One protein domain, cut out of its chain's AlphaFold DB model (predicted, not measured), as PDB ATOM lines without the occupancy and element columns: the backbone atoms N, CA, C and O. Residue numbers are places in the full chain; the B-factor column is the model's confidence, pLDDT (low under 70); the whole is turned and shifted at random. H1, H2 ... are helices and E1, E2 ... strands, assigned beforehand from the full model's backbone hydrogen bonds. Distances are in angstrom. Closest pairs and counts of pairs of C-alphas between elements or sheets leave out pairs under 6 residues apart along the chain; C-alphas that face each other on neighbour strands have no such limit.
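Overview. This is residues 17 to 113 of the 122 residues of the protein "Mobile element protein" of Methanosarcina siciliae C2J (UniProt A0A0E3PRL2). A small sheet of four strands has one helix, H3, along one face; H1, beyond H3, makes one end of the longest axis, and the helical hairpin of H4 and H5 makes the other. The printed part has 97 residues with five named helices and four named strands, in the order H1 H2 E1 H3 E2 H4 H5 E3 E4. The sheet, E1 E4 E3 E2, is mixed, and so is the class. The whole is compact, with a radius of gyration of the C-alphas of 14.2 A, and spans 45 by 32 by 18 A.

Arrangement. H1, residues 18 to 25, only just touches residues 53 to 56 of H3, residues 46 to 59, with 3 pairs of C-alphas within 8 A, the closest Ala 25 and Leu 53 at 6.1 A. H2, residues 28 to 32, only grazes the sheet. E1, residues 36 to 39, is antiparallel to E4, residues 108 to 112, with N 36 and O 111 3.0 A apart. H3 is over E4 and E3, residues 97 to 101, at a height over the sheet of 8.8 A, in two layers, helix on sheet. E2, residues 64 to 68, is parallel to E3, with N 65 and O 97 2.9 A apart. H4, residues 69 to 81, only grazes the sheet; its residues 76 to 79 touch H5, residues 85 to 92, closest at the C-alphas of Ala 79 and Leu 85, 4.7 A. E3 and E4 form a hairpin, with N 100 and O 110 3.0 A apart. E2, H4 H5, E3 form a strand-helix-strand unit, parallel neighbour strands joined through helices, and E1, H3, E2 a split one, with E4 and E3 between its strands; both crossovers are right-handed. In the five helices every O i to N i+4 pair is within hydrogen-bond range.

Along the chain. H1 begins at C-alpha 18 (2.723, -6.737, 38.720). H3 is 20.0 A long and H4 18.4 A. E4 ends at C-alpha 112 (10.104, -5.530, 18.661).

Size, cuts and confidence. The C-alphas of Lys 19 and Glu 82, the two farthest apart, are 45.2 A apart. The printed part has no cut and no long link. Residues 103 to 113 have pLDDT under 70.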
ATOM      1  N   ASP A  17       5.102 -10.684  38.039       86.81
ATOM      2  CA  ASP A  17       5.324  -9.537  38.908       86.81
ATOM      3  C   ASP A  17       4.575  -8.322  38.348       86.81
ATOM      4  O   ASP A  17       4.924  -7.756  37.306       86.81
ATOM      5  N   LYS A  18       3.531  -7.904  39.067       89.69
ATOM      6  CA  LYS A  18       2.723  -6.737  38.720       89.69
ATOM      7  C   LYS A  18       3.575  -5.480  38.531       89.69
ATOM      8  O   LYS A  18       3.280  -4.701  37.629       89.69
ATOM      9  N   LYS A  19       4.657  -5.307  39.301       90.62
ATOM     10  CA  LYS A  19       5.548  -4.143  39.171       90.62
ATOM     11  C   LYS A  19       6.238  -4.095  37.816       90.62
ATOM     12  O   LYS A  19       6.433  -3.015  37.272       90.62
ATOM     13  N   VAL A  20       6.583  -5.255  37.257       89.31
ATOM     14  CA  VAL A  20       7.170  -5.340  35.914       89.31
ATOM     15  C   VAL A  20       6.151  -4.902  34.868       89.31
ATOM     16  O   VAL A  20       6.486  -4.145  33.963       89.31
ATOM     17  N   ILE A  21       4.892  -5.324  35.000       91.12
ATOM     18  CA  ILE A  21       3.833  -4.898  34.075       91.12
ATOM     19  C   ILE A  21       3.534  -3.402  34.214       91.12
ATOM     20  O   ILE A  21       3.346  -2.730  33.203       91.12
ATOM     21  N   GLU A  22       3.537  -2.867  35.434       92.69
ATOM     22  CA  GLU A  22       3.398  -1.430  35.691       92.69
ATOM     23  C   GLU A  22       4.560  -0.623  35.085       92.69
ATOM     24  O   GLU A  22       4.315   0.417  34.475       92.69
ATOM     25  N   ASP A  23       5.802  -1.111  35.167       92.50
ATOM     26  CA  ASP A  23       6.954  -0.478  34.507       92.50
ATOM     27  C   ASP A  23       6.827  -0.522  32.977       92.50
ATOM     28  O   ASP A  23       6.981   0.504  32.312       92.50
ATOM     29  N   LEU A  24       6.433  -1.663  32.403       92.31
ATOM     30  CA  LEU A  24       6.152  -1.772  30.968       92.31
ATOM     31  C   LEU A  24       5.028  -0.826  30.521       92.31
ATOM     32  O   LEU A  24       5.104  -0.257  29.431       92.31
ATOM     33  N   ALA A  25       4.014  -0.615  31.362       94.00
ATOM     34  CA  ALA A  25       2.917   0.312  31.100       94.00
ATOM     35  C   ALA A  25       3.367   1.782  31.057       94.00
ATOM     36  O   ALA A  25       2.686   2.605  30.448       94.00
ATOM     37  N   THR A  26       4.540   2.120  31.613       95.19
ATOM     38  CA  THR A  26       5.157   3.447  31.421       95.19
ATOM     39  C   THR A  26       5.666   3.670  29.998       95.19
ATOM     40  O   THR A  26       6.021   4.794  29.644       95.19
ATOM     41  N   LEU A  27       5.734   2.609  29.181       94.06
ATOM     42  CA  LEU A  27       6.247   2.614  27.811       94.06
ATOM     43  C   LEU A  27       7.717   3.044  27.703       94.06
ATOM     44  O   LEU A  27       8.191   3.365  26.612       94.06
ATOM     45  N   ARG A  28       8.477   3.020  28.806       91.56
ATOM     46  CA  ARG A  28       9.900   3.390  28.814       91.56
ATOM     47  C   ARG A  28      10.729   2.536  27.858       91.56
ATOM     48  O   ARG A  28      11.597   3.078  27.175       91.56
ATOM     49  N   PHE A  29      10.393   1.252  27.727       88.19
ATOM     50  CA  PHE A  29      11.017   0.353  26.752       88.19
ATOM     51  C   PHE A  29      10.916   0.910  25.316       88.19
ATOM     52  O   PHE A  29      11.830   0.715  24.516       88.19
ATOM     53  N   VAL A  30       9.859   1.681  24.999       89.12
ATOM     54  CA  VAL A  30       9.702   2.342  23.694       89.12
ATOM     55  C   VAL A  30      10.791   3.372  23.442       89.12
ATOM     56  O   VAL A  30      11.389   3.413  22.365       89.12
ATOM     57  N   HIS A  31      11.060   4.196  24.447       84.94
ATOM     58  CA  HIS A  31      12.058   5.257  24.384       84.94
ATOM     59  C   HIS A  31      13.488   4.718  24.447       84.94
ATOM     60  O   HIS A  31      14.363   5.236  23.755       84.94
ATOM     61  N   ASN A  32      13.702   3.654  25.221       86.25
ATOM     62  CA  ASN A  32      14.988   2.972  25.340       86.25
ATOM     63  C   ASN A  32      15.310   2.074  24.142       86.25
ATOM     64  O   ASN A  32      16.429   1.583  24.025       86.25
ATOM     65  N   VAL A  33      14.349   1.885  23.233       83.69
ATOM     66  CA  VAL A  33      14.494   1.024  22.058       83.69
ATOM     67  C   VAL A  33      14.755  -0.437  22.456       83.69
ATOM     68  O   VAL A  33      15.558  -1.129  21.833       83.69
ATOM     69  N   GLU A  34      14.058  -0.889  23.499       84.94
ATOM     70  CA  GLU A  34      14.181  -2.217  24.098       84.94
ATOM     71  C   GLU A  34      13.090  -3.163  23.592       84.94
ATOM     72  O   GLU A  34      11.914  -2.814  23.481       84.94
ATOM     73  N   ASN A  35      13.475  -4.406  23.317       82.94
ATOM     74  CA  ASN A  35      12.501  -5.457  23.032       82.94
ATOM     75  C   ASN A  35      11.845  -5.955  24.328       82.94
ATOM     76  O   ASN A  35      12.492  -6.031  25.366       82.94
ATOM     77  N   VAL A  36      10.569  -6.330  24.263       85.31
ATOM     78  CA  VAL A  36       9.870  -6.994  25.373       85.31
ATOM     79  C   VAL A  36       9.419  -8.346  24.870       85.31
ATOM     80  O   VAL A  36       8.752  -8.438  23.844       85.31
ATOM     81  N   VAL A  37       9.785  -9.404  25.576       85.12
ATOM     82  CA  VAL A  37       9.353 -10.761  25.239       85.12
ATOM     83  C   VAL A  37       8.450 -11.246  26.363       85.12
ATOM     84  O   VAL A  37       8.725 -10.957  27.515       85.12
ATOM     85  N   LEU A  38       7.348 -11.924  26.058       83.62
ATOM     86  CA  LEU A  38       6.569 -12.648  27.064       83.62
ATOM     87  C   LEU A  38       6.633 -14.135  26.716       83.62
ATOM     88  O   LEU A  38       6.157 -14.553  25.658       83.62
ATOM     89  N   LEU A  39       7.215 -14.924  27.614       81.12
ATOM     90  CA  LEU A  39       7.388 -16.373  27.490       81.12
ATOM     91  C   LEU A  39       6.586 -17.066  28.572       81.12
ATOM     92  O   LEU A  39       6.664 -16.629  29.699       81.12
ATOM     93  N   GLY A  40       5.856 -18.134  28.269       78.56
ATOM     94  CA  GLY A  40       5.154 -18.888  29.309       78.56
ATOM     95  C   GLY A  40       4.145 -19.893  28.752       78.56
ATOM     96  O   GLY A  40       3.855 -19.867  27.549       78.56
ATOM     97  N   PRO A  41       3.566 -20.763  29.598       80.50
ATOM     98  CA  PRO A  41       2.613 -21.794  29.183       80.50
ATOM     99  C   PRO A  41       1.387 -21.236  28.436       80.50
ATOM    100  O   PRO A  41       1.064 -20.048  28.553       80.50
ATOM    101  N   PRO A  42       0.662 -22.057  27.658       80.50
ATOM    102  CA  PRO A  42      -0.607 -21.637  27.071       80.50
ATOM    103  C   PRO A  42      -1.610 -21.216  28.155       80.50
ATOM    104  O   PRO A  42      -1.682 -21.825  29.216       80.50
ATOM    105  N   GLY A  43      -2.399 -20.173  27.880       81.44
ATOM    106  CA  GLY A  43      -3.486 -19.739  28.769       81.44
ATOM    107  C   GLY A  43      -3.086 -18.807  29.920       81.44
ATOM    108  O   GLY A  43      -3.960 -18.360  30.648       81.44
ATOM    109  N   VAL A  44      -1.808 -18.433  30.052       84.81
ATOM    110  CA  VAL A  44      -1.319 -17.558  31.144       84.81
ATOM    111  C   VAL A  44      -1.533 -16.054  30.921       84.81
ATOM    112  O   VAL A  44      -1.060 -15.243  31.704       84.81
ATOM    113  N   GLY A  45      -2.221 -15.662  29.842       87.19
ATOM    114  CA  GLY A  45      -2.574 -14.258  29.594       87.19
ATOM    115  C   GLY A  45      -1.555 -13.423  28.800       87.19
ATOM    116  O   GLY A  45      -1.736 -12.217  28.670       87.19
ATOM    117  N   LYS A  46      -0.536 -14.034  28.179       87.31
ATOM    118  CA  LYS A  46       0.484 -13.325  27.367       87.31
ATOM    119  C   LYS A  46      -0.118 -12.434  26.279       87.31
ATOM    120  O   LYS A  46       0.170 -11.243  26.224       87.31
ATOM    121  N   SER A  47      -1.020 -12.982  25.461       87.75
ATOM    122  CA  SER A  47      -1.692 -12.210  24.410       87.75
ATOM    123  C   SER A  47      -2.606 -11.118  24.976       87.75
ATOM    124  O   SER A  47      -2.876 -10.139  24.292       87.75
ATOM    125  N   HIS A  48      -3.102 -11.254  26.214       90.62
ATOM    126  CA  HIS A  48      -3.822 -10.163  26.881       90.62
ATOM    127  C   HIS A  48      -2.864  -9.024  27.197       90.62
ATOM    128  O   HIS A  48      -3.119  -7.905  26.767       90.62
ATOM    129  N   LEU A  49      -1.753  -9.311  27.876       90.69
ATOM    130  CA  LEU A  49      -0.759  -8.306  28.263       90.69
ATOM    131  C   LEU A  49      -0.164  -7.583  27.056       90.69
ATOM    132  O   LEU A  49      -0.077  -6.362  27.052       90.69
ATOM    133  N   VAL A  50       0.175  -8.315  25.996       90.00
ATOM    134  CA  VAL A  50       0.684  -7.729  24.749       90.00
ATOM    135  C   VAL A  50      -0.326  -6.772  24.112       90.00
ATOM    136  O   VAL A  50       0.044  -5.680  23.681       90.00
ATOM    137  N   ILE A  51      -1.606  -7.152  24.068       91.12
ATOM    138  CA  ILE A  51      -2.657  -6.284  23.524       91.12
ATOM    139  C   ILE A  51      -2.874  -5.071  24.435       91.12
ATOM    140  O   ILE A  51      -2.991  -3.957  23.930       91.12
ATOM    141  N   ALA A  52      -2.863  -5.268  25.750       93.44
ATOM    142  CA  ALA A  52      -3.029  -4.209  26.733       93.44
ATOM    143  C   ALA A  52      -1.906  -3.161  26.648       93.44
ATOM    144  O   ALA A  52      -2.187  -1.973  26.530       93.44
ATOM    145  N   LEU A  53      -0.646  -3.596  26.589       93.31
ATOM    146  CA  LEU A  53       0.510  -2.714  26.386       93.31
ATOM    147  C   LEU A  53       0.455  -2.001  25.028       93.31
ATOM    148  O   LEU A  53       0.792  -0.822  24.925       93.31
ATOM    149  N   GLY A  54      -0.021  -2.685  23.983       93.19
ATOM    150  CA  GLY A  54      -0.277  -2.071  22.682       93.19
ATOM    151  C   GLY A  54      -1.330  -0.964  22.739       93.19
ATOM    152  O   GLY A  54      -1.163   0.075  22.103       93.19
ATOM    153  N   ILE A  55      -2.395  -1.159  23.519       94.12
ATOM    154  CA  ILE A  55      -3.425  -0.141  23.753       94.12
ATOM    155  C   ILE A  55      -2.828   1.065  24.484       94.12
ATOM    156  O   ILE A  55      -3.092   2.191  24.062       94.12
ATOM    157  N   GLU A  56      -1.999   0.861  25.511       94.88
ATOM    158  CA  GLU A  56      -1.324   1.967  26.207       94.88
ATOM    159  C   GLU A  56      -0.402   2.758  25.270       94.88
ATOM    160  O   GLU A  56      -0.453   3.988  25.247       94.88
ATOM    161  N   ALA A  57       0.353   2.076  24.403       94.94
ATOM    162  CA  ALA A  57       1.162   2.739  23.382       94.94
ATOM    163  C   ALA A  57       0.308   3.590  22.423       94.94
ATOM    164  O   ALA A  57       0.640   4.747  22.156       94.94
ATOM    165  N   VAL A  58      -0.828   3.066  21.950       95.25
ATOM    166  CA  VAL A  58      -1.753   3.828  21.092       95.25
ATOM    167  C   VAL A  58      -2.334   5.040  21.827       95.25
ATOM    168  O   VAL A  58      -2.378   6.127  21.251       95.25
ATOM    169  N   LYS A  59      -2.743   4.891  23.095       95.44
ATOM    170  CA  LYS A  59      -3.241   6.004  23.926       95.44
ATOM    171  C   LYS A  59      -2.189   7.104  24.097       95.44
ATOM    172  O   LYS A  59      -2.542   8.279  24.090       95.44
ATOM    173  N   ALA A  60      -0.912   6.735  24.182       95.62
ATOM    174  CA  ALA A  60       0.216   7.663  24.251       95.62
ATOM    175  C   ALA A  60       0.606   8.287  22.890       95.62
ATOM    176  O   ALA A  60       1.605   9.001  22.802       95.62
ATOM    177  N   GLY A  61      -0.146   8.027  21.813       95.69
ATOM    178  CA  GLY A  61       0.142   8.556  20.474       95.69
ATOM    179  C   GLY A  61       1.302   7.857  19.753       95.69
ATOM    180  O   GLY A  61       1.810   8.368  18.754       95.69
ATOM    181  N   ILE A  62       1.732   6.690  20.235       94.56
ATOM    182  CA  ILE A  62       2.818   5.902  19.648       94.56
ATOM    183  C   ILE A  62       2.248   5.014  18.537       94.56
ATOM    184  O   ILE A  62       1.234   4.339  18.707       94.56
ATOM    185  N   SER A  63       2.906   4.990  17.375       92.44
ATOM    186  CA  SER A  63       2.471   4.156  16.255       92.44
ATOM    187  C   SER A  63       2.755   2.673  16.518       92.44
ATOM    188  O   SER A  63       3.907   2.262  16.679       92.44
ATOM    189  N   VAL A  64       1.696   1.860  16.506       93.38
ATOM    190  CA  VAL A  64       1.747   0.415  16.771       93.38
ATOM    191  C   VAL A  64       1.322  -0.371  15.529       93.38
ATOM    192  O   VAL A  64       0.356  -0.010  14.855       93.38
ATOM    193  N   TYR A  65       2.011  -1.474  15.240       91.88
ATOM    194  CA  TYR A  65       1.561  -2.485  14.284       91.88
ATOM    195  C   TYR A  65       1.427  -3.835  14.974       91.88
ATOM    196  O   TYR A  65       2.388  -4.320  15.563       91.88
ATOM    197  N   PHE A  66       0.252  -4.451  14.868       91.12
ATOM    198  CA  PHE A  66      -0.012  -5.785  15.400       91.12
ATOM    199  C   PHE A  66      -0.024  -6.818  14.276       91.12
ATOM    200  O   PHE A  66      -0.656  -6.615  13.234       91.12
ATOM    201  N   THR A  67       0.638  -7.954  14.487       89.25
ATOM    202  CA  THR A  67       0.586  -9.082  13.561       89.25
ATOM    203  C   THR A  67       0.781 -10.416  14.267       89.25
ATOM    204  O   THR A  67       1.372 -10.493  15.340       89.25
ATOM    205  N   ASN A  68       0.299 -11.481  13.633       87.19
ATOM    206  CA  ASN A  68       0.619 -12.835  14.054       87.19
ATOM    207  C   ASN A  68       1.953 -13.281  13.432       87.19
ATOM    208  O   ASN A  68       2.220 -12.942  12.275       87.19
ATOM    209  N   SER A  69       2.766 -14.055  14.159       85.25
ATOM    210  CA  SER A  69       4.081 -14.496  13.659       85.25
ATOM    211  C   SER A  69       3.985 -15.280  12.342       85.25
ATOM    212  O   SER A  69       4.742 -15.000  11.412       85.25
ATOM    213  N   GLY A  70       3.005 -16.181  12.206       86.62
ATOM    214  CA  GLY A  70       2.779 -16.977  10.999       86.62
ATOM    215  C   GLY A  70       2.472 -16.094   9.793       86.62
ATOM    216  O   GLY A  70       3.133 -16.195   8.758       86.62
ATOM    217  N   ASN A  71       1.557 -15.138   9.973       89.50
ATOM    218  CA  ASN A  71       1.220 -14.146   8.951       89.50
ATOM    219  C   ASN A  71       2.426 -13.277   8.565       89.50
ATOM    220  O   ASN A  71       2.606 -12.948   7.390       89.50
ATOM    221  N   LEU A  72       3.251 -12.874   9.535       89.44
ATOM    222  CA  LEU A  72       4.450 -12.083   9.276       89.44
ATOM    223  C   LEU A  72       5.471 -12.882   8.460       89.44
ATOM    224  O   LEU A  72       5.955 -12.386   7.442       89.44
ATOM    225  N   ILE A  73       5.755 -14.119   8.869       90.25
ATOM    226  CA  ILE A  73       6.687 -15.017   8.181       90.25
ATOM    227  C   ILE A  73       6.225 -15.264   6.745       90.25
ATOM    228  O   ILE A  73       7.029 -15.157   5.819       90.25
ATOM    229  N   GLU A  74       4.943 -15.555   6.532       92.88
ATOM    230  CA  GLU A  74       4.395 -15.776   5.195       92.88
ATOM    231  C   GLU A  74       4.546 -14.532   4.306       92.88
ATOM    232  O   GLU A  74       5.059 -14.622   3.187       92.88
ATOM    233  N   ARG A  75       4.203 -13.348   4.829       91.69
ATOM    234  CA  ARG A  75       4.357 -12.074   4.107       91.69
ATOM    235  C   ARG A  75       5.813 -11.784   3.749       91.69
ATOM    236  O   ARG A  75       6.076 -11.303   2.649       91.69
ATOM    237  N   LEU A  76       6.749 -12.060   4.655       91.94
ATOM    238  CA  LEU A  76       8.180 -11.883   4.401       91.94
ATOM    239  C   LEU A  76       8.700 -12.899   3.372       91.94
ATOM    240  O   LEU A  76       9.472 -12.523   2.495       91.94
ATOM    241  N   LYS A  77       8.228 -14.153   3.407       93.81
ATOM    242  CA  LYS A  77       8.562 -15.182   2.404       93.81
ATOM    243  C   LYS A  77       8.069 -14.818   1.005       93.81
ATOM    244  O   LYS A  77       8.779 -15.065   0.032       93.81
ATOM    245  N   ILE A  78       6.860 -14.269   0.883       95.56
ATOM    246  CA  ILE A  78       6.328 -13.779  -0.399       95.56
ATOM    247  C   ILE A  78       7.178 -12.605  -0.893       95.56
ATOM    248  O   ILE A  78       7.726 -12.676  -1.987       95.56
ATOM    249  N   ALA A  79       7.396 -11.592  -0.049       94.06
ATOM    250  CA  ALA A  79       8.196 -10.425  -0.417       94.06
ATOM    251  C   ALA A  79       9.629 -10.797  -0.830       94.06
ATOM    252  O   ALA A  79      10.171 -10.197  -1.750       94.06
ATOM    253  N   ASN A  80      10.241 -11.797  -0.189       95.38
ATOM    254  CA  ASN A  80      11.563 -12.286  -0.573       95.38
ATOM    255  C   ASN A  80      11.570 -12.931  -1.966       95.38
ATOM    256  O   ASN A  80      12.456 -12.645  -2.763       95.38
ATOM    257  N   ARG A  81      10.561 -13.756  -2.281       97.38
ATOM    258  CA  ARG A  81      10.416 -14.373  -3.611       97.38
ATOM    259  C   ARG A  81      10.187 -13.341  -4.716       97.38
ATOM    260  O   ARG A  81      10.627 -13.552  -5.837       97.38
ATOM    261  N   GLU A  82       9.539 -12.229  -4.387       97.44
ATOM    262  CA  GLU A  82       9.246 -11.136  -5.320       97.44
ATOM    263  C   GLU A  82      10.357 -10.069  -5.392       97.44
ATOM    264  O   GLU A  82      10.200  -9.079  -6.098       97.44
ATOM    265  N   GLY A  83      11.465 -10.215  -4.650       96.62
ATOM    266  CA  GLY A  83      12.531  -9.199  -4.596       96.62
ATOM    267  C   GLY A  83      12.142  -7.911  -3.852       96.62
ATOM    268  O   GLY A  83      12.805  -6.886  -3.969       96.62
ATOM    269  N   MET A  84      11.070  -7.952  -3.060       95.38
ATOM    270  CA  MET A  84      10.454  -6.813  -2.368       95.38
ATOM    271  C   MET A  84      10.694  -6.812  -0.852       95.38
ATOM    272  O   MET A  84      10.085  -6.019  -0.125       95.38
ATOM    273  N   LEU A  85      11.569  -7.692  -0.351       88.69
ATOM    274  CA  LEU A  85      11.826  -7.866   1.081       88.69
ATOM    275  C   LEU A  85      12.235  -6.556   1.763       88.69
ATOM    276  O   LEU A  85      11.638  -6.175   2.768       88.69
ATOM    277  N   GLU A  86      13.202  -5.835   1.197       88.44
ATOM    278  CA  GLU A  86      13.704  -4.588   1.781       88.44
ATOM    279  C   GLU A  86      12.606  -3.519   1.868       88.44
ATOM    280  O   GLU A  86      12.419  -2.889   2.911       88.44
ATOM    281  N   LYS A  87      11.809  -3.366   0.802       89.88
ATOM    282  CA  LYS A  87      10.652  -2.460   0.791       89.88
ATOM    283  C   LYS A  87       9.648  -2.842   1.878       89.88
ATOM    284  O   LYS A  87       9.091  -1.965   2.540       89.88
ATOM    285  N   LYS A  88       9.417  -4.143   2.079       89.19
ATOM    286  CA  LYS A  88       8.494  -4.634   3.103       89.19
ATOM    287  C   LYS A  88       9.003  -4.341   4.515       89.19
ATOM    288  O   LYS A  88       8.226  -3.842   5.325       89.19
ATOM    289  N   LEU A  89      10.290  -4.575   4.774       86.81
ATOM    290  CA  LEU A  89      10.942  -4.274   6.052       86.81
ATOM    291  C   LEU A  89      10.926  -2.772   6.362       86.81
ATOM    292  O   LEU A  89      10.486  -2.383   7.442       86.81
ATOM    293  N   LYS A  90      11.280  -1.920   5.390       86.50
ATOM    294  CA  LYS A  90      11.158  -0.453   5.503       86.50
ATOM    295  C   LYS A  90       9.730  -0.020   5.844       86.50
ATOM    296  O   LYS A  90       9.526   0.897   6.633       86.50
ATOM    297  N   GLY A  91       8.733  -0.723   5.307       88.62
ATOM    298  CA  GLY A  91       7.326  -0.501   5.634       88.62
ATOM    299  C   GLY A  91       6.965  -0.752   7.103       88.62
ATOM    300  O   GLY A  91       6.026  -0.123   7.586       88.62
ATOM    301  N   PHE A  92       7.687  -1.623   7.815       85.56
ATOM    302  CA  PHE A  92       7.499  -1.842   9.254       85.56
ATOM    303  C   PHE A  92       8.222  -0.797  10.112       85.56
ATOM    304  O   PHE A  92       7.730  -0.459  11.182       85.56
ATOM    305  N   MET A  93       9.321  -0.210   9.623       84.12
ATOM    306  CA  MET A  93      10.103   0.799  10.360       84.12
ATOM    307  C   MET A  93       9.345   2.108  10.639       84.12
ATOM    308  O   MET A  93       9.781   2.909  11.460       84.12
ATOM    309  N   LYS A  94       8.205   2.342   9.975       87.50
ATOM    310  CA  LYS A  94       7.332   3.495  10.254       87.50
ATOM    311  C   LYS A  94       6.582   3.384  11.588       87.50
ATOM    312  O   LYS A  94       6.045   4.378  12.075       87.50
ATOM    313  N   PHE A  95       6.491   2.177  12.144       89.19
ATOM    314  CA  PHE A  95       5.859   1.932  13.432       89.19
ATOM    315  C   PHE A  95       6.920   1.963  14.526       89.19
ATOM    316  O   PHE A  95       7.986   1.365  14.383       89.19
ATOM    317  N   LYS A  96       6.629   2.665  15.619       88.19
ATOM    318  CA  LYS A  96       7.502   2.712  16.793       88.19
ATOM    319  C   LYS A  96       7.454   1.411  17.588       88.19
ATOM    320  O   LYS A  96       8.446   1.058  18.210       88.19
ATOM    321  N   VAL A  97       6.334   0.695  17.526       90.50
ATOM    322  CA  VAL A  97       6.148  -0.587  18.205       90.50
ATOM    323  C   VAL A  97       5.598  -1.614  17.220       90.50
ATOM    324  O   VAL A  97       4.550  -1.407  16.605       90.50
ATOM    325  N   LEU A  98       6.297  -2.740  17.081       91.94
ATOM    326  CA  LEU A  98       5.836  -3.907  16.338       91.94
ATOM    327  C   LEU A  98       5.482  -5.021  17.328       91.94
ATOM    328  O   LEU A  98       6.359  -5.594  17.966       91.94
ATOM    329  N   ILE A  99       4.194  -5.331  17.435       91.50
ATOM    330  CA  ILE A  99       3.684  -6.455  18.215       91.50
ATOM    331  C   ILE A  99       3.605  -7.690  17.320       91.50
ATOM    332  O   ILE A  99       2.898  -7.682  16.306       91.50
ATOM    333  N   ILE A 100       4.284  -8.757  17.734       88.69
ATOM    334  CA  ILE A 100       4.228 -10.074  17.104       88.69
ATOM    335  C   ILE A 100       3.684 -11.064  18.136       88.69
ATOM    336  O   ILE A 100       4.361 -11.370  19.116       88.69
ATOM    337  N   ASP A 101       2.460 -11.541  17.921       83.38
ATOM    338  CA  ASP A 101       1.772 -12.475  18.823       83.38
ATOM    339  C   ASP A 101       1.598 -13.853  18.172       83.38
ATOM    340  O   ASP A 101       1.278 -13.976  16.984       83.38
ATOM    341  N   GLU A 102       1.772 -14.911  18.954       76.06
ATOM    342  CA  GLU A 102       1.563 -16.293  18.525       76.06
ATOM    343  C   GLU A 102       0.313 -16.881  19.177       76.06
ATOM    344  O   GLU A 102       0.253 -17.074  20.388       76.06
ATOM    345  N   MET A 103      -0.678 -17.249  18.360       57.09
ATOM    346  CA  MET A 103      -1.761 -18.139  18.782       57.09
ATOM    347  C   MET A 103      -1.398 -19.569  18.346       57.09
ATOM    348  O   MET A 103      -1.512 -19.887  17.165       57.09
ATOM    349  N   GLY A 104      -0.914 -20.422  19.260       53.28
ATOM    350  CA  GLY A 104      -0.475 -21.786  18.913       53.28
ATOM    351  C   GLY A 104       0.260 -22.560  20.020       53.28
ATOM    352  O   GLY A 104       0.262 -22.150  21.177       53.28
ATOM    353  N   VAL A 105       0.843 -23.715  19.668       42.69
ATOM    354  CA  VAL A 105       1.456 -24.707  20.592       42.69
ATOM    355  C   VAL A 105       2.840 -24.277  21.115       42.69
ATOM    356  O   VAL A 105       3.278 -24.736  22.165       42.69
ATOM    357  N   ARG A 106       3.513 -23.353  20.421       46.91
ATOM    358  CA  ARG A 106       4.620 -22.546  20.956       46.91
ATOM    359  C   ARG A 106       4.098 -21.122  21.079       46.91
ATOM    360  O   ARG A 106       3.373 -20.676  20.197       46.91
ATOM    361  N   GLN A 107       4.341 -20.485  22.221       51.78
ATOM    362  CA  GLN A 107       3.832 -19.144  22.493       51.78
ATOM    363  C   GLN A 107       4.968 -18.284  23.008       51.78
ATOM    364  O   GLN A 107       5.247 -18.266  24.207       51.78
ATOM    365  N   GLU A 108       5.588 -17.562  22.088       51.47
ATOM    366  CA  GLU A 108       6.482 -16.460  22.405       51.47
ATOM    367  C   GLU A 108       5.853 -15.193  21.826       51.47
ATOM    368  O   GLU A 108       5.561 -15.127  20.632       51.47
ATOM    369  N   ALA A 109       5.583 -14.200  22.672       48.53
ATOM    370  CA  ALA A 109       5.173 -12.888  22.190       48.53
ATOM    371  C   ALA A 109       6.401 -11.984  22.176       48.53
ATOM    372  O   ALA A 109       7.077 -11.857  23.196       48.53
ATOM    373  N   VAL A 110       6.691 -11.365  21.033       51.25
ATOM    374  CA  VAL A 110       7.826 -10.450  20.883       51.25
ATOM    375  C   VAL A 110       7.296  -9.075  20.518       51.25
ATOM    376  O   VAL A 110       6.706  -8.861  19.457       51.25
ATOM    377  N   LEU A 111       7.551  -8.124  21.400       50.56
ATOM    378  CA  LEU A 111       7.466  -6.707  21.135       50.56
ATOM    379  C   LEU A 111       8.820  -6.277  20.594       50.56
ATOM    380  O   LEU A 111       9.812  -6.262  21.326       50.56
ATOM    381  N   ARG A 112       8.877  -5.991  19.295       51.28
ATOM    382  CA  ARG A 112      10.104  -5.530  18.661       51.28
ATOM    383  C   ARG A 112      10.034  -4.039  18.410       51.28
ATOM    384  O   ARG A 112       9.115  -3.541  17.760       51.28
ATOM    385  N   ILE A 113      11.053  -3.346  18.883       46.62
ATOM    386  CA  ILE A 113      11.383  -1.997  18.450       46.62
ATOM    387  C   ILE A 113      12.599  -2.144  17.547       46.62
ATOM    388  O   ILE A 113      13.414  -3.050  17.714       46.62
TER     389      ILE A 113